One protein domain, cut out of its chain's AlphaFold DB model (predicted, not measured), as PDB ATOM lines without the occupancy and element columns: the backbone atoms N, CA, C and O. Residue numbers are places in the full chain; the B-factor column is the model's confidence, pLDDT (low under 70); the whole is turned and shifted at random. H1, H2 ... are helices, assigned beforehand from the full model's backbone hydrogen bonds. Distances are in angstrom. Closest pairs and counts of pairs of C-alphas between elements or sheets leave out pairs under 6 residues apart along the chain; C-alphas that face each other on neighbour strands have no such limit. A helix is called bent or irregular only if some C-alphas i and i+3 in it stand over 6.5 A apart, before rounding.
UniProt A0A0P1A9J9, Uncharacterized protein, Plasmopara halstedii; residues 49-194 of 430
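AT A GLANCE: This is residues 49 to 194 of the 430 residues of an uncharacterized protein of Plasmopara halstedii (UniProt A0A0P1A9J9). Two groups of three helices sit side by side: an up-and-down bundle of H5, H6 and H7, in which H6 runs against H5 and H7 runs against H6, and a second group in which H3 crosses the hairpin of H1 and H2. H3 packs on H5 and joins the groups, and the short H4 packs on H6. The printed part has 146 residues with seven named helices, H1 to H7 in chain order, and no named strand; the class is all helix, with mostly crossed packing. It is compact, with a radius of gyration of the C-alphas of 14.5 A, and rounded, spanning 37 by 34 by 28 A.

IN THESE COORDINATES: H6, the longest helix by residues, is residues 154 to 171 and 25.8 A long, from C-alpha 154 at (-41.715, -15.418, -51.301). H7, residues 176 to 192, is 26.4 A long and ends with C-alpha 192 at (-56.493, -26.287, -50.053); it is neither bent nor irregular, but only just: C-alphas 189 and 192 are 6.4 A apart. H5 is residues 135 to 149, 21.4 A, and H4 is residues 115 to 123, 12.6 A. H3 is residues 99 to 113, 20.9 A, and H2 is residues 82 to 94, 18.6 A. H1, residues 57 to 69, is 18.9 A long and begins with C-alpha 57 at (-38.540, -25.755, -27.996).

HOW THE PARTS SIT: H6 and H7 form a hairpin and touch at a shallow tilt of 28 degrees, opposite ways; their closest C-alphas, of Ala 167 and Gly 179, are 4.0 A apart. The hairpin of H5 and H6 has a steep tilt of 43 degrees; H6 touches H5 with residues 156 to 160 alone, closest at C-alphas 146 and 156, 4.9 A. H5 touches H7 with residues 143 to 148 alone, closest at C-alphas 147 and 190, 5.2 A. H6 touches H4 with residues 158 to 166 alone, the same way at 24 degrees, a shallow tilt; the closest C-alphas, 123 and 166, are 4.4 A apart. H3 touches H5 at 69 degrees, only just short of about perpendicular, closest at C-alphas 103 and 138, 4.8 A. H3 touches H1 with residues 105 to 109 alone, closest at C-alphas 59 and 105, 5.8 A. H2 touches H3 with residues 88 to 92 alone, closest at C-alphas 92 and 102, 6.3 A. H1 and H2 form a hairpin at 35.1 degrees, only just a steep tilt, closest at C-alphas 66 and 87, 5.9 A. Among the pairs that are apart are H1 and H7. Every O i to N i+4 pair is within hydrogen-bond range in H1 to H6, and 10 of 13 in H7.

THE WHOLE: The C-alphas farthest apart, of Lys 57 and Asn 174, are 41.8 A apart. The printed part has no cut. The links H1 to H2 and H4 to H5 are long. Confidence is under 70 at residues 49 to 55, 97 and 191 to 194.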
ATOM      1  N   ILE A  49     -48.319 -23.275 -40.376       51.84
ATOM      2  CA  ILE A  49     -46.889 -23.377 -40.092       51.84
ATOM      3  C   ILE A  49     -46.268 -22.001 -40.351       51.84
ATOM      4  O   ILE A  49     -46.026 -21.624 -41.491       51.84
ATOM      5  N   LEU A  50     -46.012 -21.234 -39.291       50.66
ATOM      6  CA  LEU A  50     -45.280 -19.970 -39.384       50.66
ATOM      7  C   LEU A  50     -43.774 -20.229 -39.250       50.66
ATOM      8  O   LEU A  50     -43.322 -20.738 -38.222       50.66
ATOM      9  N   LEU A  51     -42.984 -19.826 -40.250       56.44
ATOM     10  CA  LEU A  51     -41.518 -19.789 -40.167       56.44
ATOM     11  C   LEU A  51     -41.056 -18.531 -39.414       56.44
ATOM     12  O   LEU A  51     -40.443 -17.626 -39.969       56.44
ATOM     13  N   SER A  52     -41.381 -18.447 -38.122       50.69
ATOM     14  CA  SER A  52     -40.893 -17.362 -37.261       50.69
ATOM     15  C   SER A  52     -39.381 -17.498 -37.025       50.69
ATOM     16  O   SER A  52     -38.916 -18.618 -36.822       50.69
ATOM     17  N   PRO A  53     -38.593 -16.408 -36.960       42.78
ATOM     18  CA  PRO A  53     -37.152 -16.471 -36.686       42.78
ATOM     19  C   PRO A  53     -36.800 -17.039 -35.298       42.78
ATOM     20  O   PRO A  53     -35.674 -17.483 -35.083       42.78
ATOM     21  N   ILE A  54     -37.744 -17.080 -34.355       51.38
ATOM     22  CA  ILE A  54     -37.528 -17.675 -33.029       51.38
ATOM     23  C   ILE A  54     -37.759 -19.184 -33.129       51.38
ATOM     24  O   ILE A  54     -38.827 -19.615 -33.556       51.38
ATOM     25  N   LEU A  55     -36.751 -19.987 -32.772       59.75
ATOM     26  CA  LEU A  55     -36.913 -21.435 -32.620       59.75
ATOM     27  C   LEU A  55     -37.794 -21.698 -31.399       59.75
ATOM     28  O   LEU A  55     -37.461 -21.274 -30.289       59.75
ATOM     29  N   ASP A  56     -38.897 -22.413 -31.588       74.38
ATOM     30  CA  ASP A  56     -39.596 -22.986 -30.446       74.38
ATOM     31  C   ASP A  56     -38.756 -24.120 -29.816       74.38
ATOM     32  O   ASP A  56     -37.641 -24.450 -30.248       74.38
ATOM     33  N   LYS A  57     -39.259 -24.704 -28.726       80.62
ATOM     34  CA  LYS A  57     -38.540 -25.755 -27.996       80.62
ATOM     35  C   LYS A  57     -38.290 -26.997 -28.865       80.62
ATOM     36  O   LYS A  57     -37.247 -27.627 -28.708       80.62
ATOM     37  N   GLN A  58     -39.221 -27.351 -29.749       84.06
ATOM     38  CA  GLN A  58     -39.117 -28.534 -30.602       84.06
ATOM     39  C   GLN A  58     -38.107 -28.291 -31.729       84.06
ATOM     40  O   GLN A  58     -37.203 -29.102 -31.931       84.06
ATOM     41  N   GLU A  59     -38.179 -27.134 -32.384       83.00
ATOM     42  CA  GLU A  59     -37.235 -26.733 -33.428       83.00
ATOM     43  C   GLU A  59     -35.804 -26.588 -32.878       83.00
ATOM     44  O   GLU A  59     -34.843 -27.012 -33.517       83.00
ATOM     45  N   SER A  60     -35.645 -26.067 -31.655       87.12
ATOM     46  CA  SER A  60     -34.339 -26.003 -30.979       87.12
ATOM     47  C   SER A  60     -33.752 -27.395 -30.732       87.12
ATOM     48  O   SER A  60     -32.555 -27.617 -30.926       87.12
ATOM     49  N   THR A  61     -34.586 -28.356 -30.321       90.38
ATOM     50  CA  THR A  61     -34.164 -29.752 -30.153       90.38
ATOM     51  C   THR A  61     -33.750 -30.368 -31.488       90.38
ATOM     52  O   THR A  61     -32.669 -30.953 -31.565       90.38
ATOM     53  N   ALA A  62     -34.541 -30.192 -32.549       92.12
ATOM     54  CA  ALA A  62     -34.212 -30.703 -33.879       92.12
ATOM     55  C   ALA A  62     -32.916 -30.095 -34.438       92.12
ATOM     56  O   ALA A  62     -32.092 -30.818 -34.998       92.12
ATOM     57  N   TYR A  63     -32.685 -28.798 -34.217       93.81
ATOM     58  CA  TYR A  63     -31.450 -28.116 -34.602       93.81
ATOM     59  C   TYR A  63     -30.221 -28.641 -33.842       93.81
ATOM     60  O   TYR A  63     -29.153 -28.824 -34.425       93.81
ATOM     61  N   ASN A  64     -30.356 -28.949 -32.549       93.88
ATOM     62  CA  ASN A  64     -29.267 -29.560 -31.782       93.88
ATOM     63  C   ASN A  64     -28.928 -30.972 -32.285       93.88
ATOM     64  O   ASN A  64     -27.751 -31.323 -32.365       93.88
ATOM     65  N   LEU A  65     -29.938 -31.769 -32.656       95.06
ATOM     66  CA  LEU A  65     -29.733 -33.076 -33.294       95.06
ATOM     67  C   LEU A  65     -29.039 -32.926 -34.655       95.06
ATOM     68  O   LEU A  65     -28.118 -33.679 -34.958       95.06
ATOM     69  N   LEU A  66     -29.422 -31.905 -35.430       95.94
ATOM     70  CA  LEU A  66     -28.828 -31.586 -36.729       95.94
ATOM     71  C   LEU A  66     -27.318 -31.349 -36.599       95.94
ATOM     72  O   LEU A  66     -26.524 -31.977 -37.300       95.94
ATOM     73  N   LYS A  67     -26.918 -30.491 -35.652       94.88
ATOM     74  CA  LYS A  67     -25.503 -30.215 -35.361       94.88
ATOM     75  C   LYS A  67     -24.756 -31.431 -34.836       94.88
ATOM     76  O   LYS A  67     -23.606 -31.656 -35.190       94.88
ATOM     77  N   LYS A  68     -25.405 -32.241 -33.997       95.88
ATOM     78  CA  LYS A  68     -24.799 -33.448 -33.423       95.88
ATOM     79  C   LYS A  68     -24.379 -34.445 -34.505       95.88
ATOM     80  O   LYS A  68     -23.335 -35.077 -34.361       95.88
ATOM     81  N   VAL A  69     -25.169 -34.591 -35.570       96.12
ATOM     82  CA  VAL A  69     -24.797 -35.467 -36.690       96.12
ATOM     83  C   VAL A  69     -23.863 -34.783 -37.701       96.12
ATOM     84  O   VAL A  69     -23.293 -35.477 -38.543       96.12
ATOM     85  N   GLY A  70     -23.660 -33.464 -37.605       95.06
ATOM     86  CA  GLY A  70     -22.830 -32.669 -38.518       95.06
ATOM     87  C   GLY A  70     -23.506 -32.375 -39.859       95.06
ATOM     88  O   GLY A  70     -22.842 -32.314 -40.891       95.06
ATOM     89  N   LEU A  71     -24.840 -32.266 -39.891       94.38
ATOM     90  CA  LEU A  71     -25.568 -31.985 -41.135       94.38
ATOM     91  C   LEU A  71     -25.407 -30.518 -41.590       94.38
ATOM     92  O   LEU A  71     -25.522 -30.203 -42.780       94.38
ATOM     93  N   ASP A  72     -25.096 -29.621 -40.658       94.25
ATOM     94  CA  ASP A  72     -24.752 -28.227 -40.932       94.25
ATOM     95  C   ASP A  72     -23.461 -28.090 -41.743       94.25
ATOM     96  O   ASP A  72     -23.371 -27.195 -42.581       94.25
ATOM     97  N   GLU A  73     -22.536 -29.037 -41.593       94.06
ATOM     98  CA  GLU A  73     -21.246 -29.071 -42.294       94.06
ATOM     99  C   GLU A  73     -21.322 -29.636 -43.725       94.06
ATOM    100  O   GLU A  73     -20.362 -29.520 -44.484       94.06
ATOM    101  N   VAL A  74     -22.442 -30.246 -44.132       92.31
ATOM    102  CA  VAL A  74     -22.622 -30.725 -45.518       92.31
ATOM    103  C   VAL A  74     -22.592 -29.528 -46.473       92.31
ATOM    104  O   VAL A  74     -23.214 -28.521 -46.188       92.31
ATOM    105  N   GLU A  75     -21.907 -29.571 -47.614       84.44
ATOM    106  CA  GLU A  75     -21.769 -28.346 -48.431       84.44
ATOM    107  C   GLU A  75     -22.994 -28.039 -49.309       84.44
ATOM    108  O   GLU A  75     -23.415 -26.888 -49.373       84.44
ATOM    109  N   MET A  76     -23.604 -29.033 -49.968       74.69
ATOM    110  CA  MET A  76     -24.695 -28.757 -50.926       74.69
ATOM    111  C   MET A  76     -25.788 -29.819 -51.042       74.69
ATOM    112  O   MET A  76     -26.930 -29.454 -51.298       74.69
ATOM    113  N   ASP A  77     -25.479 -31.103 -50.870       84.44
ATOM    114  CA  ASP A  77     -26.432 -32.186 -51.133       84.44
ATOM    115  C   ASP A  77     -26.926 -32.813 -49.827       84.44
ATOM    116  O   ASP A  77     -26.449 -33.862 -49.389       84.44
ATOM    117  N   ILE A  78     -27.838 -32.107 -49.151       93.00
ATOM    118  CA  ILE A  78     -28.361 -32.523 -47.847       93.00
ATOM    119  C   ILE A  78     -29.040 -33.884 -47.969       93.00
ATOM    120  O   ILE A  78     -28.713 -34.792 -47.208       93.00
ATOM    121  N   PHE A  79     -29.964 -34.044 -48.916       93.06
ATOM    122  CA  PHE A  79     -30.861 -35.200 -48.925       93.06
ATOM    123  C   PHE A  79     -30.191 -36.502 -49.346       93.06
ATOM    124  O   PHE A  79     -30.600 -37.550 -48.862       93.06
ATOM    125  N   ASN A  80     -29.132 -36.449 -50.156       87.62
ATOM    126  CA  ASN A  80     -28.364 -37.649 -50.500       87.62
ATOM    127  C   ASN A  80     -27.243 -37.948 -49.476       87.62
ATOM    128  O   ASN A  80     -26.392 -38.806 -49.712       87.62
ATOM    129  N   SER A  81     -27.185 -37.229 -48.346       92.12
ATOM    130  CA  SER A  81     -26.156 -37.440 -47.324       92.12
ATOM    131  C   SER A  81     -26.586 -38.456 -46.260       92.12
ATOM    132  O   SER A  81     -27.688 -38.398 -45.717       92.12
ATOM    133  N   GLU A  82     -25.654 -39.320 -45.845       92.00
ATOM    134  CA  GLU A  82     -25.851 -40.222 -44.694       92.00
ATOM    135  C   GLU A  82     -26.173 -39.441 -43.404       92.00
ATOM    136  O   GLU A  82     -26.865 -39.927 -42.513       92.00
ATOM    137  N   LYS A  83     -25.715 -38.186 -43.319       95.50
ATOM    138  CA  LYS A  83     -26.010 -37.286 -42.201       95.50
ATOM    139  C   LYS A  83     -27.485 -36.912 -42.134       95.50
ATOM    140  O   LYS A  83     -28.040 -36.875 -41.041       95.50
ATOM    141  N   PHE A  84     -28.127 -36.668 -43.276       94.44
ATOM    142  CA  PHE A  84     -29.561 -36.392 -43.312       94.44
ATOM    143  C   PHE A  84     -30.369 -37.615 -42.887       94.44
ATOM    144  O   PHE A  84     -31.313 -37.469 -42.117       94.44
ATOM    145  N   LYS A  85     -29.958 -38.815 -43.309       92.06
ATOM    146  CA  LYS A  85     -30.591 -40.066 -42.881       92.06
ATOM    147  C   LYS A  85     -30.495 -40.277 -41.366       92.06
ATOM    148  O   LYS A  85     -31.503 -40.512 -40.714       92.06
ATOM    149  N   GLN A  86     -29.304 -40.112 -40.789       95.00
ATOM    150  CA  GLN A  86     -29.115 -40.202 -39.335       95.00
ATOM    151  C   GLN A  86     -29.935 -39.148 -38.587       95.00
ATOM    152  O   GLN A  86     -30.540 -39.435 -37.557       95.00
ATOM    153  N   TRP A  87     -29.984 -37.922 -39.113       95.94
ATOM    154  CA  TRP A  87     -30.766 -36.853 -38.507       95.94
ATOM    155  C   TRP A  87     -32.274 -37.107 -38.571       95.94
ATOM    156  O   TRP A  87     -32.965 -36.869 -37.585       95.94
ATOM    157  N   SER A  88     -32.795 -37.585 -39.702       93.00
ATOM    158  CA  SER A  88     -34.225 -37.864 -39.859       93.00
ATOM    159  C   SER A  88     -34.679 -39.011 -38.951       93.00
ATOM    160  O   SER A  88     -35.752 -38.922 -38.353       93.00
ATOM    161  N   GLU A  89     -33.836 -40.030 -38.758       92.19
ATOM    162  CA  GLU A  89     -34.040 -41.095 -37.769       92.19
ATOM    163  C   GLU A  89     -34.034 -40.546 -36.329       92.19
ATOM    164  O   GLU A  89     -34.938 -40.856 -35.546       92.19
ATOM    165  N   ASP A  90     -33.075 -39.675 -35.992       92.81
ATOM    166  CA  ASP A  90     -33.008 -39.010 -34.684       92.81
ATOM    167  C   ASP A  90     -34.262 -38.152 -34.430       92.81
ATOM    168  O   ASP A  90     -34.833 -38.207 -33.339       92.81
ATOM    169  N   VAL A  91     -34.736 -37.384 -35.416       91.38
ATOM    170  CA  VAL A  91     -35.982 -36.606 -35.301       91.38
ATOM    171  C   VAL A  91     -37.176 -37.539 -35.100       91.38
ATOM    172  O   VAL A  91     -37.938 -37.340 -34.155       91.38
ATOM    173  N   ALA A  92     -37.327 -38.583 -35.917       89.50
ATOM    174  CA  ALA A  92     -38.438 -39.527 -35.787       89.50
ATOM    175  C   ALA A  92     -38.477 -40.207 -34.404       89.50
ATOM    176  O   ALA A  92     -39.553 -40.462 -33.866       89.50
ATOM    177  N   TYR A  93     -37.312 -40.459 -33.800       88.38
ATOM    178  CA  TYR A  93     -37.211 -40.993 -32.442       88.38
ATOM    179  C   TYR A  93     -37.639 -39.983 -31.364       88.38
ATOM    180  O   TYR A  93     -38.302 -40.357 -30.395       88.38
ATOM    181  N   HIS A  94     -37.267 -38.707 -31.509       86.81
ATOM    182  CA  HIS A  94     -37.553 -37.666 -30.511       86.81
ATOM    183  C   HIS A  94     -38.967 -37.078 -30.626       86.81
ATOM    184  O   HIS A  94     -39.488 -36.563 -29.635       86.81
ATOM    185  N   PHE A  95     -39.598 -37.192 -31.796       84.75
ATOM    186  CA  PHE A  95     -40.959 -36.724 -32.066       84.75
ATOM    187  C   PHE A  95     -41.847 -37.885 -32.567       84.75
ATOM    188  O   PHE A  95     -42.336 -37.846 -33.693       84.75
ATOM    189  N   PRO A  96     -42.065 -38.946 -31.759       72.88
ATOM    190  CA  PRO A  96     -42.674 -40.195 -32.231       72.88
ATOM    191  C   PRO A  96     -44.202 -40.134 -32.370       72.88
ATOM    192  O   PRO A  96     -44.804 -41.077 -32.881       72.88
ATOM    193  N   PHE A  97     -44.836 -39.081 -31.851       66.62
ATOM    194  CA  PHE A  97     -46.291 -39.011 -31.724       66.62
ATOM    195  C   PHE A  97     -46.986 -38.645 -33.040       66.62
ATOM    196  O   PHE A  97     -48.104 -39.104 -33.260       66.62
ATOM    197  N   ASP A  98     -46.313 -37.901 -33.922       76.12
ATOM    198  CA  ASP A  98     -46.807 -37.573 -35.257       76.12
ATOM    199  C   ASP A  98     -45.636 -37.402 -36.244       76.12
ATOM    200  O   ASP A  98     -44.767 -36.540 -36.089       76.12
ATOM    201  N   LYS A  99     -45.606 -38.254 -37.277       79.88
ATOM    202  CA  LYS A  99     -44.573 -38.217 -38.322       79.88
ATOM    203  C   LYS A  99     -44.666 -36.954 -39.176       79.88
ATOM    204  O   LYS A  99     -43.634 -36.476 -39.647       79.88
ATOM    205  N   ASP A 100     -45.868 -36.416 -39.354       79.88
ATOM    206  CA  ASP A 100     -46.099 -35.210 -40.141       79.88
ATOM    207  C   ASP A 100     -45.659 -33.970 -39.347       79.88
ATOM    208  O   ASP A 100     -45.034 -33.064 -39.905       79.88
ATOM    209  N   GLU A 101     -45.865 -33.965 -38.024       81.81
ATOM    210  CA  GLU A 101     -45.307 -32.943 -37.125       81.81
ATOM    211  C   GLU A 101     -43.769 -32.959 -37.162       81.81
ATOM    212  O   GLU A 101     -43.140 -31.914 -37.350       81.81
ATOM    213  N   GLY A 102     -43.157 -34.144 -37.058       86.38
ATOM    214  CA  GLY A 102     -41.705 -34.314 -37.168       86.38
ATOM    215  C   GLY A 102     -41.150 -33.804 -38.502       86.38
ATOM    216  O   GLY A 102     -40.169 -33.058 -38.523       86.38
ATOM    217  N   ALA A 103     -41.810 -34.133 -39.615       89.19
ATOM    218  CA  ALA A 103     -41.451 -33.643 -40.943       89.19
ATOM    219  C   ALA A 103     -41.584 -32.115 -41.069       89.19
ATOM    220  O   ALA A 103     -40.698 -31.461 -41.629       89.19
ATOM    221  N   GLY A 104     -42.635 -31.530 -40.489       87.75
ATOM    222  CA  GLY A 104     -42.789 -30.081 -40.378       87.75
ATOM    223  C   GLY A 104     -41.618 -29.446 -39.624       87.75
ATOM    224  O   GLY A 104     -40.995 -28.513 -40.127       87.75
ATOM    225  N   ILE A 105     -41.248 -29.989 -38.460       89.38
ATOM    226  CA  ILE A 105     -40.097 -29.518 -37.672       89.38
ATOM    227  C   ILE A 105     -38.796 -29.612 -38.483       89.38
ATOM    228  O   ILE A 105     -37.990 -28.676 -38.453       89.38
ATOM    229  N   MET A 106     -38.590 -30.696 -39.239       92.62
ATOM    230  CA  MET A 106     -37.417 -30.840 -40.107       92.62
ATOM    231  C   MET A 106     -37.357 -29.733 -41.158       92.62
ATOM    232  O   MET A 106     -36.316 -29.089 -41.301       92.62
ATOM    233  N   LEU A 107     -38.465 -29.479 -41.865       92.62
ATOM    234  CA  LEU A 107     -38.542 -28.437 -42.887       92.62
ATOM    235  C   LEU A 107     -38.181 -27.067 -42.305       92.62
ATOM    236  O   LEU A 107     -37.309 -26.378 -42.836       92.62
ATOM    237  N   LYS A 108     -38.794 -26.702 -41.172       88.75
ATOM    238  CA  LYS A 108     -38.505 -25.437 -40.487       88.75
ATOM    239  C   LYS A 108     -37.039 -25.324 -40.068       88.75
ATOM    240  O   LYS A 108     -36.422 -24.271 -40.226       88.75
ATOM    241  N   THR A 109     -36.479 -26.409 -39.533       91.81
ATOM    242  CA  THR A 109     -35.089 -26.453 -39.063       91.81
ATOM    243  C   THR A 109     -34.112 -26.255 -40.223       91.81
ATOM    244  O   THR A 109     -33.180 -25.461 -40.107       91.81
ATOM    245  N   LEU A 110     -34.346 -26.921 -41.358       92.56
ATOM    246  CA  LEU A 110     -33.520 -26.776 -42.560       92.56
ATOM    247  C   LEU A 110     -33.639 -25.380 -43.181       92.56
ATOM    248  O   LEU A 110     -32.620 -24.791 -43.536       92.56
ATOM    249  N   ALA A 111     -34.853 -24.825 -43.252       89.19
ATOM    250  CA  ALA A 111     -35.083 -23.482 -43.785       89.19
ATOM    251  C   ALA A 111     -34.348 -22.397 -42.977       89.19
ATOM    252  O   ALA A 111     -33.836 -21.437 -43.551       89.19
ATOM    253  N   LYS A 112     -34.252 -22.568 -41.651       87.00
ATOM    254  CA  LYS A 112     -33.515 -21.662 -40.752       87.00
ATOM    255  C   LYS A 112     -32.003 -21.838 -40.794       87.00
ATOM    256  O   LYS A 112     -31.283 -20.887 -40.504       87.00
ATOM    257  N   LEU A 113     -31.530 -23.050 -41.076       87.69
ATOM    258  CA  LEU A 113     -30.104 -23.339 -41.154       87.69
ATOM    259  C   LEU A 113     -29.481 -22.634 -42.359       87.69
ATOM    260  O   LEU A 113     -28.562 -21.839 -42.195       87.69
ATOM    261  N   ASP A 114     -29.974 -22.962 -43.552       89.12
ATOM    262  CA  ASP A 114     -29.502 -22.392 -44.807       89.12
ATOM    263  C   ASP A 114     -30.561 -22.609 -45.892       89.12
ATOM    264  O   ASP A 114     -30.719 -23.695 -46.459       89.12
ATOM    265  N   MET A 115     -31.294 -21.538 -46.172       89.12
ATOM    266  CA  MET A 115     -32.373 -21.526 -47.150       89.12
ATOM    267  C   MET A 115     -31.879 -21.831 -48.570       89.12
ATOM    268  O   MET A 115     -32.520 -22.587 -49.298       89.12
ATOM    269  N   VAL A 116     -30.733 -21.272 -48.970       90.81
ATOM    270  CA  VAL A 116     -30.185 -21.449 -50.323       90.81
ATOM    271  C   VAL A 116     -29.757 -22.898 -50.521       90.81
ATOM    272  O   VAL A 116     -30.042 -23.505 -51.557       90.81
ATOM    273  N   LYS A 117     -29.125 -23.475 -49.498       91.62
ATOM    274  CA  LYS A 117     -28.720 -24.878 -49.490       91.62
ATOM    275  C   LYS A 117     -29.927 -25.814 -49.520       91.62
ATOM    276  O   LYS A 117     -29.908 -26.763 -50.295       91.62
ATOM    277  N   LEU A 118     -30.994 -25.523 -48.766       93.56
ATOM    278  CA  LEU A 118     -32.246 -26.288 -48.820       93.56
ATOM    279  C   LEU A 118     -32.847 -26.285 -50.234       93.56
ATOM    280  O   LEU A 118     -33.099 -27.353 -50.787       93.56
ATOM    281  N   LEU A 119     -33.031 -25.106 -50.837       94.00
ATOM    282  CA  LEU A 119     -33.591 -24.971 -52.188       94.00
ATOM    283  C   LEU A 119     -32.761 -25.739 -53.227       94.00
ATOM    284  O   LEU A 119     -33.306 -26.491 -54.036       94.00
ATOM    285  N   THR A 120     -31.436 -25.605 -53.153       93.12
ATOM    286  CA  THR A 120     -30.510 -26.313 -54.046       93.12
ATOM    287  C   THR A 120     -30.623 -27.825 -53.855       93.12
ATOM    288  O   THR A 120     -30.855 -28.538 -54.828       93.12
ATOM    289  N   SER A 121     -30.565 -28.306 -52.606       94.31
ATOM    290  CA  SER A 121     -30.704 -29.726 -52.265       94.31
ATOM    291  C   SER A 121     -32.009 -30.336 -52.781       94.31
ATOM    292  O   SER A 121     -31.983 -31.461 -53.272       94.31
ATOM    293  N   ILE A 122     -33.139 -29.616 -52.704       95.19
ATOM    294  CA  ILE A 122     -34.420 -30.091 -53.255       95.19
ATOM    295  C   ILE A 122     -34.277 -30.293 -54.768       95.19
ATOM    296  O   ILE A 122     -34.530 -31.386 -55.268       95.19
ATOM    297  N   SER A 123     -33.825 -29.264 -55.490       93.12
ATOM    298  CA  SER A 123     -33.764 -29.276 -56.959       93.12
ATOM    299  C   SER A 123     -32.817 -30.339 -57.544       93.12
ATOM    300  O   SER A 123     -33.035 -30.823 -58.658       93.12
ATOM    301  N   THR A 124     -31.776 -30.727 -56.792       91.44
ATOM    302  CA  THR A 124     -30.744 -31.690 -57.213       91.44
ATOM    303  C   THR A 124     -30.887 -33.077 -56.587       91.44
ATOM    304  O   THR A 124     -30.030 -33.936 -56.816       91.44
ATOM    305  N   ALA A 125     -31.933 -33.308 -55.790       91.88
ATOM    306  CA  ALA A 125     -32.180 -34.582 -55.125       91.88
ATOM    307  C   ALA A 125     -32.229 -35.742 -56.135       91.88
ATOM    308  O   ALA A 125     -32.806 -35.627 -57.220       91.88
ATOM    309  N   LYS A 126     -31.626 -36.884 -55.785       89.44
ATOM    310  CA  LYS A 126     -31.598 -38.067 -56.651       89.44
ATOM    311  C   LYS A 126     -32.498 -39.136 -56.072       89.44
ATOM    312  O   LYS A 126     -32.500 -39.371 -54.874       89.44
ATOM    313  N   VAL A 127     -33.263 -39.784 -56.942       88.31
ATOM    314  CA  VAL A 127     -34.119 -40.898 -56.534       88.31
ATOM    315  C   VAL A 127     -33.253 -42.064 -56.073       88.31
ATOM    316  O   VAL A 127     -32.377 -42.519 -56.813       88.31
ATOM    317  N   GLU A 128     -33.566 -42.586 -54.893       83.94
ATOM    318  CA  GLU A 128     -32.990 -43.806 -54.341       83.94
ATOM    319  C   GLU A 128     -34.111 -44.826 -54.140       83.94
ATOM    320  O   GLU A 128     -35.169 -44.505 -53.610       83.94
ATOM    321  N   ASN A 129     -33.913 -46.061 -54.608       82.62
ATOM    322  CA  ASN A 129     -34.896 -47.150 -54.488       82.62
ATOM    323  C   ASN A 129     -36.309 -46.824 -55.020       82.62
ATOM    324  O   ASN A 129     -37.291 -47.405 -54.571       82.62
ATOM    325  N   GLY A 130     -36.415 -45.926 -56.005       83.81
ATOM    326  CA  GLY A 130     -37.701 -45.522 -56.582       83.81
ATOM    327  C   GLY A 130     -38.448 -44.445 -55.788       83.81
ATOM    328  O   GLY A 130     -39.583 -44.134 -56.136       83.81
ATOM    329  N   GLU A 131     -37.821 -43.844 -54.773       87.44
ATOM    330  CA  GLU A 131     -38.404 -42.777 -53.956       87.44
ATOM    331  C   GLU A 131     -37.522 -41.521 -53.921       87.44
ATOM    332  O   GLU A 131     -36.323 -41.558 -54.211       87.44
ATOM    333  N   VAL A 132     -38.124 -40.379 -53.579       89.00
ATOM    334  CA  VAL A 132     -37.373 -39.146 -53.305       89.00
ATOM    335  C   VAL A 132     -36.609 -39.283 -51.977       89.00
ATOM    336  O   VAL A 132     -37.168 -39.797 -51.008       89.00
ATOM    337  N   PRO A 133     -35.360 -38.796 -51.886       87.94
ATOM    338  CA  PRO A 133     -34.448 -39.125 -50.783       87.94
ATOM    339  C   PRO A 133     -34.840 -38.484 -49.441       87.94
ATOM    340  O   PRO A 133     -34.411 -38.929 -48.382       87.94
ATOM    341  N   PHE A 134     -35.703 -37.464 -49.460       90.19
ATOM    342  CA  PHE A 134     -36.265 -36.861 -48.248       90.19
ATOM    343  C   PHE A 134     -37.505 -37.586 -47.698       90.19
ATOM    344  O   PHE A 134     -37.957 -37.268 -46.601       90.19
ATOM    345  N   GLY A 135     -38.031 -38.586 -48.412       89.56
ATOM    346  CA  GLY A 135     -39.166 -39.401 -47.977       89.56
ATOM    347  C   GLY A 135     -40.533 -38.710 -48.083       89.56
ATOM    348  O   GLY A 135     -40.649 -37.494 -48.253       89.56
ATOM    349  N   ASN A 136     -41.600 -39.510 -47.977       88.19
ATOM    350  CA  ASN A 136     -42.973 -39.049 -48.221       88.19
ATOM    351  C   ASN A 136     -43.484 -38.041 -47.179       88.19
ATOM    352  O   ASN A 136     -44.107 -37.061 -47.566       88.19
ATOM    353  N   HIS A 137     -43.179 -38.220 -45.888       88.69
ATOM    354  CA  HIS A 137     -43.632 -37.285 -44.846       88.69
ATOM    355  C   HIS A 137     -43.020 -35.888 -45.018       88.69
ATOM    356  O   HIS A 137     -43.724 -34.888 -44.931       88.69
ATOM    357  N   PHE A 138     -41.721 -35.802 -45.335       91.62
ATOM    358  CA  PHE A 138     -41.075 -34.517 -45.620       91.62
ATOM    359  C   PHE A 138     -41.622 -33.883 -46.901       91.62
ATOM    360  O   PHE A 138     -41.900 -32.686 -46.918       91.62
ATOM    361  N   LYS A 139     -41.815 -34.686 -47.958       92.50
ATOM    362  CA  LYS A 139     -42.448 -34.245 -49.210       92.50
ATOM    363  C   LYS A 139     -43.824 -33.626 -48.948       92.50
ATOM    364  O   LYS A 139     -44.106 -32.541 -49.444       92.50
ATOM    365  N   ASP A 140     -44.658 -34.303 -48.164       89.00
ATOM    366  CA  ASP A 140     -46.009 -33.842 -47.855       89.00
ATOM    367  C   ASP A 140     -45.994 -32.593 -46.969       89.00
ATOM    368  O   ASP A 140     -46.703 -31.642 -47.280       89.00
ATOM    369  N   ALA A 141     -45.121 -32.519 -45.960       89.19
ATOM    370  CA  ALA A 141     -44.952 -31.309 -45.151       89.19
ATOM    371  C   ALA A 141     -44.505 -30.097 -45.990       89.19
ATOM    372  O   ALA A 141     -44.980 -28.980 -45.781       89.19
ATOM    373  N   LEU A 142     -43.610 -30.313 -46.957       91.88
ATOM    374  CA  LEU A 142     -43.141 -29.286 -47.884       91.88
ATOM    375  C   LEU A 142     -44.259 -28.794 -48.811       91.88
ATOM    376  O   LEU A 142     -44.433 -27.590 -48.979       91.88
ATOM    377  N   ILE A 143     -45.029 -29.714 -49.389       90.75
ATOM    378  CA  ILE A 143     -46.147 -29.382 -50.277       90.75
ATOM    379  C   ILE A 143     -47.278 -28.687 -49.504       90.75
ATOM    380  O   ILE A 143     -47.808 -27.683 -49.979       90.75
ATOM    381  N   ASP A 144     -47.601 -29.154 -48.295       85.75
ATOM    382  CA  ASP A 144     -48.582 -28.514 -47.414       85.75
ATOM    383  C   ASP A 144     -48.134 -27.098 -47.014       85.75
ATOM    384  O   ASP A 144     -48.949 -26.173 -47.009       85.75
ATOM    385  N   TYR A 145     -46.839 -26.898 -46.730       87.19
ATOM    386  CA  TYR A 145     -46.285 -25.569 -46.462       87.19
ATOM    387  C   TYR A 145     -46.493 -24.623 -47.649       87.19
ATOM    388  O   TYR A 145     -47.036 -23.530 -47.479       87.19
ATOM    389  N   ILE A 146     -46.110 -25.061 -48.854       88.62
ATOM    390  CA  ILE A 146     -46.271 -24.283 -50.089       88.62
ATOM    391  C   ILE A 146     -47.741 -23.905 -50.288       88.62
ATOM    392  O   ILE A 146     -48.048 -22.737 -50.516       88.62
ATOM    393  N   ALA A 147     -48.658 -24.866 -50.149       83.62
ATOM    394  CA  ALA A 147     -50.086 -24.644 -50.357       83.62
ATOM    395  C   ALA A 147     -50.681 -23.569 -49.429       83.62
ATOM    396  O   ALA A 147     -51.616 -22.871 -49.824       83.62
ATOM    397  N   VAL A 148     -50.151 -23.432 -48.209       82.06
ATOM    398  CA  VAL A 148     -50.632 -22.468 -47.208       82.06
ATOM    399  C   VAL A 148     -49.936 -21.108 -47.322       82.06
ATOM    400  O   VAL A 148     -50.591 -20.081 -47.156       82.06
ATOM    401  N   ALA A 149     -48.627 -21.078 -47.584       82.38
ATOM    402  CA  ALA A 149     -47.808 -19.871 -47.442       82.38
ATOM    403  C   ALA A 149     -47.657 -19.037 -48.728       82.38
ATOM    404  O   ALA A 149     -47.259 -17.873 -48.650       82.38
ATOM    405  N   LYS A 150     -48.007 -19.590 -49.897       75.06
ATOM    406  CA  LYS A 150     -47.700 -19.024 -51.222       75.06
ATOM    407  C   LYS A 150     -48.069 -17.551 -51.446       75.06
ATOM    408  O   LYS A 150     -47.308 -16.825 -52.064       75.06
ATOM    409  N   ASP A 151     -49.208 -17.076 -50.943       74.56
ATOM    410  CA  ASP A 151     -49.617 -15.672 -51.162       74.56
ATOM    411  C   ASP A 151     -48.986 -14.676 -50.189       74.56
ATOM    412  O   ASP A 151     -49.230 -13.471 -50.272       74.56
ATOM    413  N   THR A 152     -48.258 -15.187 -49.204       78.75
ATOM    414  CA  THR A 152     -47.783 -14.411 -48.057       78.75
ATOM    415  C   THR A 152     -46.277 -14.502 -47.857       78.75
ATOM    416  O   THR A 152     -45.743 -13.762 -47.032       78.75
ATOM    417  N   ASP A 153     -45.602 -15.392 -48.584       81.12
ATOM    418  CA  ASP A 153     -44.199 -15.715 -48.369       81.12
ATOM    419  C   ASP A 153     -43.486 -16.075 -49.682       81.12
ATOM    420  O   ASP A 153     -43.689 -17.158 -50.236       81.12
ATOM    421  N   ASP A 154     -42.585 -15.198 -50.135       85.38
ATOM    422  CA  ASP A 154     -41.715 -15.418 -51.301       85.38
ATOM    423  C   ASP A 154     -40.894 -16.716 -51.178       85.38
ATOM    424  O   ASP A 154     -40.446 -17.297 -52.172       85.38
ATOM    425  N   PHE A 155     -40.657 -17.205 -49.958       86.62
ATOM    426  CA  PHE A 155     -39.968 -18.473 -49.756       86.62
ATOM    427  C   PHE A 155     -40.795 -19.672 -50.237       86.62
ATOM    428  O   PHE A 155     -40.226 -20.615 -50.790       86.62
ATOM    429  N   ALA A 156     -42.123 -19.634 -50.103       89.00
ATOM    430  CA  ALA A 156     -42.996 -20.692 -50.602       89.00
ATOM    431  C   ALA A 156     -42.934 -20.806 -52.136       89.00
ATOM    432  O   ALA A 156     -42.852 -21.919 -52.654       89.00
ATOM    433  N   ASP A 157     -42.864 -19.679 -52.852       89.06
ATOM    434  CA  ASP A 157     -42.656 -19.659 -54.308       89.06
ATOM    435  C   ASP A 157     -41.311 -20.288 -54.702       89.06
ATOM    436  O   ASP A 157     -41.218 -21.052 -55.667       89.06
ATOM    437  N   ASN A 158     -40.254 -20.013 -53.931       92.19
ATOM    438  CA  ASN A 158     -38.941 -20.607 -54.169       92.19
ATOM    439  C   ASN A 158     -38.933 -22.122 -53.913       92.19
ATOM    440  O   ASN A 158     -38.332 -22.868 -54.690       92.19
ATOM    441  N   LEU A 159     -39.611 -22.591 -52.862       93.56
ATOM    442  CA  LEU A 159     -39.753 -24.020 -52.566       93.56
ATOM    443  C   LEU A 159     -40.558 -24.751 -53.645       93.56
ATOM    444  O   LEU A 159     -40.160 -25.834 -54.077       93.56
ATOM    445  N   GLU A 160     -41.656 -24.154 -54.112       93.19
ATOM    446  CA  GLU A 160     -42.445 -24.699 -55.216       93.19
ATOM    447  C   GLU A 160     -41.599 -24.821 -56.482       93.19
ATOM    448  O   GLU A 160     -41.564 -25.882 -57.106       93.19
ATOM    449  N   LYS A 161     -40.864 -23.759 -56.828       94.38
ATOM    450  CA  LYS A 161     -39.957 -23.772 -57.973       94.38
ATOM    451  C   LYS A 161     -38.914 -24.882 -57.849       94.38
ATOM    452  O   LYS A 161     -38.730 -25.631 -58.802       94.38
ATOM    453  N   ALA A 162     -38.288 -25.042 -56.684       95.19
ATOM    454  CA  ALA A 162     -37.298 -26.094 -56.462       95.19
ATOM    455  C   ALA A 162     -37.886 -27.509 -56.644       95.19
ATOM    456  O   ALA A 162     -37.221 -28.381 -57.208       95.19
ATOM    457  N   LEU A 163     -39.133 -27.743 -56.216       95.56
ATOM    458  CA  LEU A 163     -39.827 -29.015 -56.442       95.56
ATOM    459  C   LEU A 163     -40.194 -29.249 -57.911       95.56
ATOM    460  O   LEU A 163     -40.073 -30.374 -58.394       95.56
ATOM    461  N   LEU A 164     -40.629 -28.213 -58.629       94.75
ATOM    462  CA  LEU A 164     -40.931 -28.311 -60.059       94.75
ATOM    463  C   LEU A 164     -39.658 -28.512 -60.897       94.75
ATOM    464  O   LEU A 164     -39.672 -29.281 -61.862       94.75
ATOM    465  N   ASP A 165     -38.545 -27.897 -60.496       95.25
ATOM    466  CA  ASP A 165     -37.226 -28.131 -61.089       95.25
ATOM    467  C   ASP A 165     -36.789 -29.589 -60.861       95.25
ATOM    468  O   ASP A 165     -36.381 -30.267 -61.808       95.25
ATOM    469  N   LEU A 166     -36.961 -30.121 -59.640       95.00
ATOM    470  CA  LEU A 166     -36.735 -31.542 -59.354       95.00
ATOM    471  C   LEU A 166     -37.615 -32.436 -60.240       95.00
ATOM    472  O   LEU A 166     -37.107 -33.355 -60.882       95.00
ATOM    473  N   ALA A 167     -38.920 -32.168 -60.315       94.50
ATOM    474  CA  ALA A 167     -39.843 -32.941 -61.142       94.50
ATOM    475  C   ALA A 167     -39.407 -32.958 -62.617       94.50
ATOM    476  O   ALA A 167     -39.339 -34.024 -63.232       94.50
ATOM    477  N   THR A 168     -39.017 -31.801 -63.156       94.00
ATOM    478  CA  THR A 168     -38.498 -31.648 -64.524       94.00
ATOM    479  C   THR A 168     -37.223 -32.462 -64.742       94.00
ATOM    480  O   THR A 168     -37.119 -33.210 -65.719       94.00
ATOM    481  N   ASN A 169     -36.277 -32.392 -63.802       92.56
ATOM    482  CA  ASN A 169     -35.043 -33.174 -63.849       92.56
ATOM    483  C   ASN A 169     -35.341 -34.682 -63.866       92.56
ATOM    484  O   ASN A 169     -34.781 -35.418 -64.682       92.56
ATOM    485  N   LEU A 170     -36.274 -35.148 -63.033       91.94
ATOM    486  CA  LEU A 170     -36.683 -36.555 -62.985       91.94
ATOM    487  C   LEU A 170     -37.404 -37.005 -64.263       91.94
ATOM    488  O   LEU A 170     -37.190 -38.132 -64.714       91.94
ATOM    489  N   MET A 171     -38.198 -36.124 -64.881       89.88
ATOM    490  CA  MET A 171     -38.868 -36.375 -66.162       89.88
ATOM    491  C   MET A 171     -37.906 -36.587 -67.332       89.88
ATOM    492  O   MET A 171     -38.244 -37.316 -68.266       89.88
ATOM    493  N   SER A 172     -36.708 -36.003 -67.269       86.62
ATOM    494  CA  SER A 172     -35.684 -36.125 -68.313       86.62
ATOM    495  C   SER A 172     -34.897 -37.448 -68.295       86.62
ATOM    496  O   SER A 172     -34.144 -37.724 -69.228       86.62
ATOM    497  N   GLY A 173     -35.068 -38.280 -67.259       82.19
ATOM    498  CA  GLY A 173     -34.301 -39.516 -67.061       82.19
ATOM    499  C   GLY A 173     -35.153 -40.774 -66.863       82.19
ATOM    500  O   GLY A 173     -36.327 -40.839 -67.223       82.19
ATOM    501  N   ASN A 174     -34.557 -41.793 -66.233       85.94
ATOM    502  CA  ASN A 174     -35.224 -43.073 -65.936       85.94
ATOM    503  C   ASN A 174     -36.334 -42.959 -64.874       85.94
ATOM    504  O   ASN A 174     -37.137 -43.873 -64.718       85.94
ATOM    505  N   ASN A 175     -36.405 -41.829 -64.164       89.56
ATOM    506  CA  ASN A 175     -37.353 -41.580 -63.078       89.56
ATOM    507  C   ASN A 175     -38.585 -40.794 -63.538       89.56
ATOM    508  O   ASN A 175     -39.242 -40.136 -62.731       89.56
ATOM    509  N   ARG A 176     -38.916 -40.866 -64.835       89.25
ATOM    510  CA  ARG A 176     -39.962 -40.039 -65.442       89.25
ATOM    511  C   ARG A 176     -41.301 -40.111 -64.717       89.25
ATOM    512  O   ARG A 176     -41.952 -39.090 -64.540       89.25
ATOM    513  N   ILE A 177     -41.678 -41.303 -64.265       87.69
ATOM    514  CA  ILE A 177     -42.937 -41.544 -63.552       87.69
ATOM    515  C   ILE A 177     -42.967 -40.787 -62.218       87.69
ATOM    516  O   ILE A 177     -43.969 -40.161 -61.894       87.69
ATOM    517  N   ILE A 178     -41.865 -40.809 -61.466       89.25
ATOM    518  CA  ILE A 178     -41.755 -40.115 -60.175       89.25
ATOM    519  C   ILE A 178     -41.828 -38.603 -60.395       89.25
ATOM    520  O   ILE A 178     -42.545 -37.922 -59.670       89.25
ATOM    521  N   GLY A 179     -41.153 -38.093 -61.433       91.69
ATOM    522  CA  GLY A 179     -41.231 -36.682 -61.817       91.69
ATOM    523  C   GLY A 179     -42.660 -36.239 -62.143       91.69
ATOM    524  O   GLY A 179     -43.127 -35.245 -61.600       91.69
ATOM    525  N   GLN A 180     -43.388 -37.023 -62.945       90.56
ATOM    526  CA  GLN A 180     -44.792 -36.749 -63.281       90.56
ATOM    527  C   GLN A 180     -45.716 -36.766 -62.056       90.56
ATOM    528  O   GLN A 180     -46.622 -35.940 -61.953       90.56
ATOM    529  N   ILE A 181     -45.514 -37.706 -61.127       90.44
ATOM    530  CA  ILE A 181     -46.288 -37.767 -59.879       90.44
ATOM    531  C   ILE A 181     -45.997 -36.535 -59.021       90.44
ATOM    532  O   ILE A 181     -46.933 -35.877 -58.575       90.44
ATOM    533  N   LEU A 182     -44.718 -36.198 -58.834       92.50
ATOM    534  CA  LEU A 182     -44.302 -35.059 -58.022       92.50
ATOM    535  C   LEU A 182     -44.840 -33.733 -58.575       92.50
ATOM    536  O   LEU A 182     -45.377 -32.938 -57.811       92.50
ATOM    537  N   GLU A 183     -44.748 -33.514 -59.890       93.31
ATOM    538  CA  GLU A 183     -45.323 -32.332 -60.544       93.31
ATOM    539  C   GLU A 183     -46.821 -32.214 -60.237       93.31
ATOM    540  O   GLU A 183     -47.282 -31.174 -59.769       93.31
ATOM    541  N   GLY A 184     -47.573 -33.302 -60.418       91.31
ATOM    542  CA  GLY A 184     -49.006 -33.331 -60.142       91.31
ATOM    543  C   GLY A 184     -49.340 -33.015 -58.695       91.31
ATOM    544  O   GLY A 184     -50.202 -32.187 -58.416       91.31
ATOM    545  N   GLU A 185     -48.633 -33.650 -57.768       91.81
ATOM    546  CA  GLU A 185     -48.813 -33.425 -56.341       91.81
ATOM    547  C   GLU A 185     -48.606 -31.956 -55.943       91.81
ATOM    548  O   GLU A 185     -49.403 -31.426 -55.166       91.81
ATOM    549  N   VAL A 186     -47.590 -31.294 -56.506       90.94
ATOM    550  CA  VAL A 186     -47.325 -29.865 -56.286       90.94
ATOM    551  C   VAL A 186     -48.442 -29.009 -56.879       90.94
ATOM    552  O   VAL A 186     -48.992 -28.157 -56.183       90.94
ATOM    553  N   LEU A 187     -48.834 -29.256 -58.130       89.12
ATOM    554  CA  LEU A 187     -49.863 -28.468 -58.814       89.12
ATOM    555  C   LEU A 187     -51.241 -28.570 -58.133       89.12
ATOM    556  O   LEU A 187     -51.939 -27.568 -57.986       89.12
ATOM    557  N   ILE A 188     -51.617 -29.765 -57.670       87.12
ATOM    558  CA  ILE A 188     -52.925 -30.063 -57.052       87.12
ATOM    559  C   ILE A 188     -53.002 -29.578 -55.594       87.12
ATOM    560  O   ILE A 188     -54.091 -29.352 -55.060       87.12
ATOM    561  N   SER A 189     -51.865 -29.375 -54.926       82.00
ATOM    562  CA  SER A 189     -51.824 -28.888 -53.538       82.00
ATOM    563  C   SER A 189     -52.537 -27.543 -53.335       82.00
ATOM    564  O   SER A 189     -53.097 -27.279 -52.271       82.00
ATOM    565  N   ARG A 190     -52.634 -26.735 -54.399       71.56
ATOM    566  CA  ARG A 190     -53.306 -25.426 -54.418       71.56
ATOM    567  C   ARG A 190     -54.816 -25.491 -54.141       71.56
ATOM    568  O   ARG A 190     -55.415 -24.467 -53.814       71.56
ATOM    569  N   ILE A 191     -55.435 -26.673 -54.202       69.94
ATOM    570  CA  ILE A 191     -56.863 -26.865 -53.895       69.94
ATOM    571  C   ILE A 191     -57.196 -26.470 -52.441       69.94
ATOM    572  O   ILE A 191     -58.279 -25.930 -52.207       69.94
ATOM    573  N   ILE A 192     -56.270 -26.629 -51.478       59.91
ATOM    574  CA  ILE A 192     -56.493 -26.287 -50.053       59.91
ATOM    575  C   ILE A 192     -56.908 -24.823 -49.879       59.91
ATOM    576  O   ILE A 192     -57.764 -24.515 -49.046       59.91
ATOM    577  N   LYS A 193     -56.333 -23.916 -50.670       60.03
ATOM    578  CA  LYS A 193     -56.651 -22.487 -50.617       60.03
ATOM    579  C   LYS A 193     -58.068 -22.201 -51.122       60.03
ATOM    580  O   LYS A 193     -58.769 -21.343 -50.588       60.03
ATOM    581  N   ASN A 194     -58.513 -22.971 -52.111       55.16
ATOM    582  CA  ASN A 194     -59.745 -22.743 -52.852       55.16
ATOM    583  C   ASN A 194     -60.844 -23.749 -52.502       55.16
ATOM    584  O   ASN A 194     -61.698 -23.988 -53.347       55.16
TER     585      ASN A 194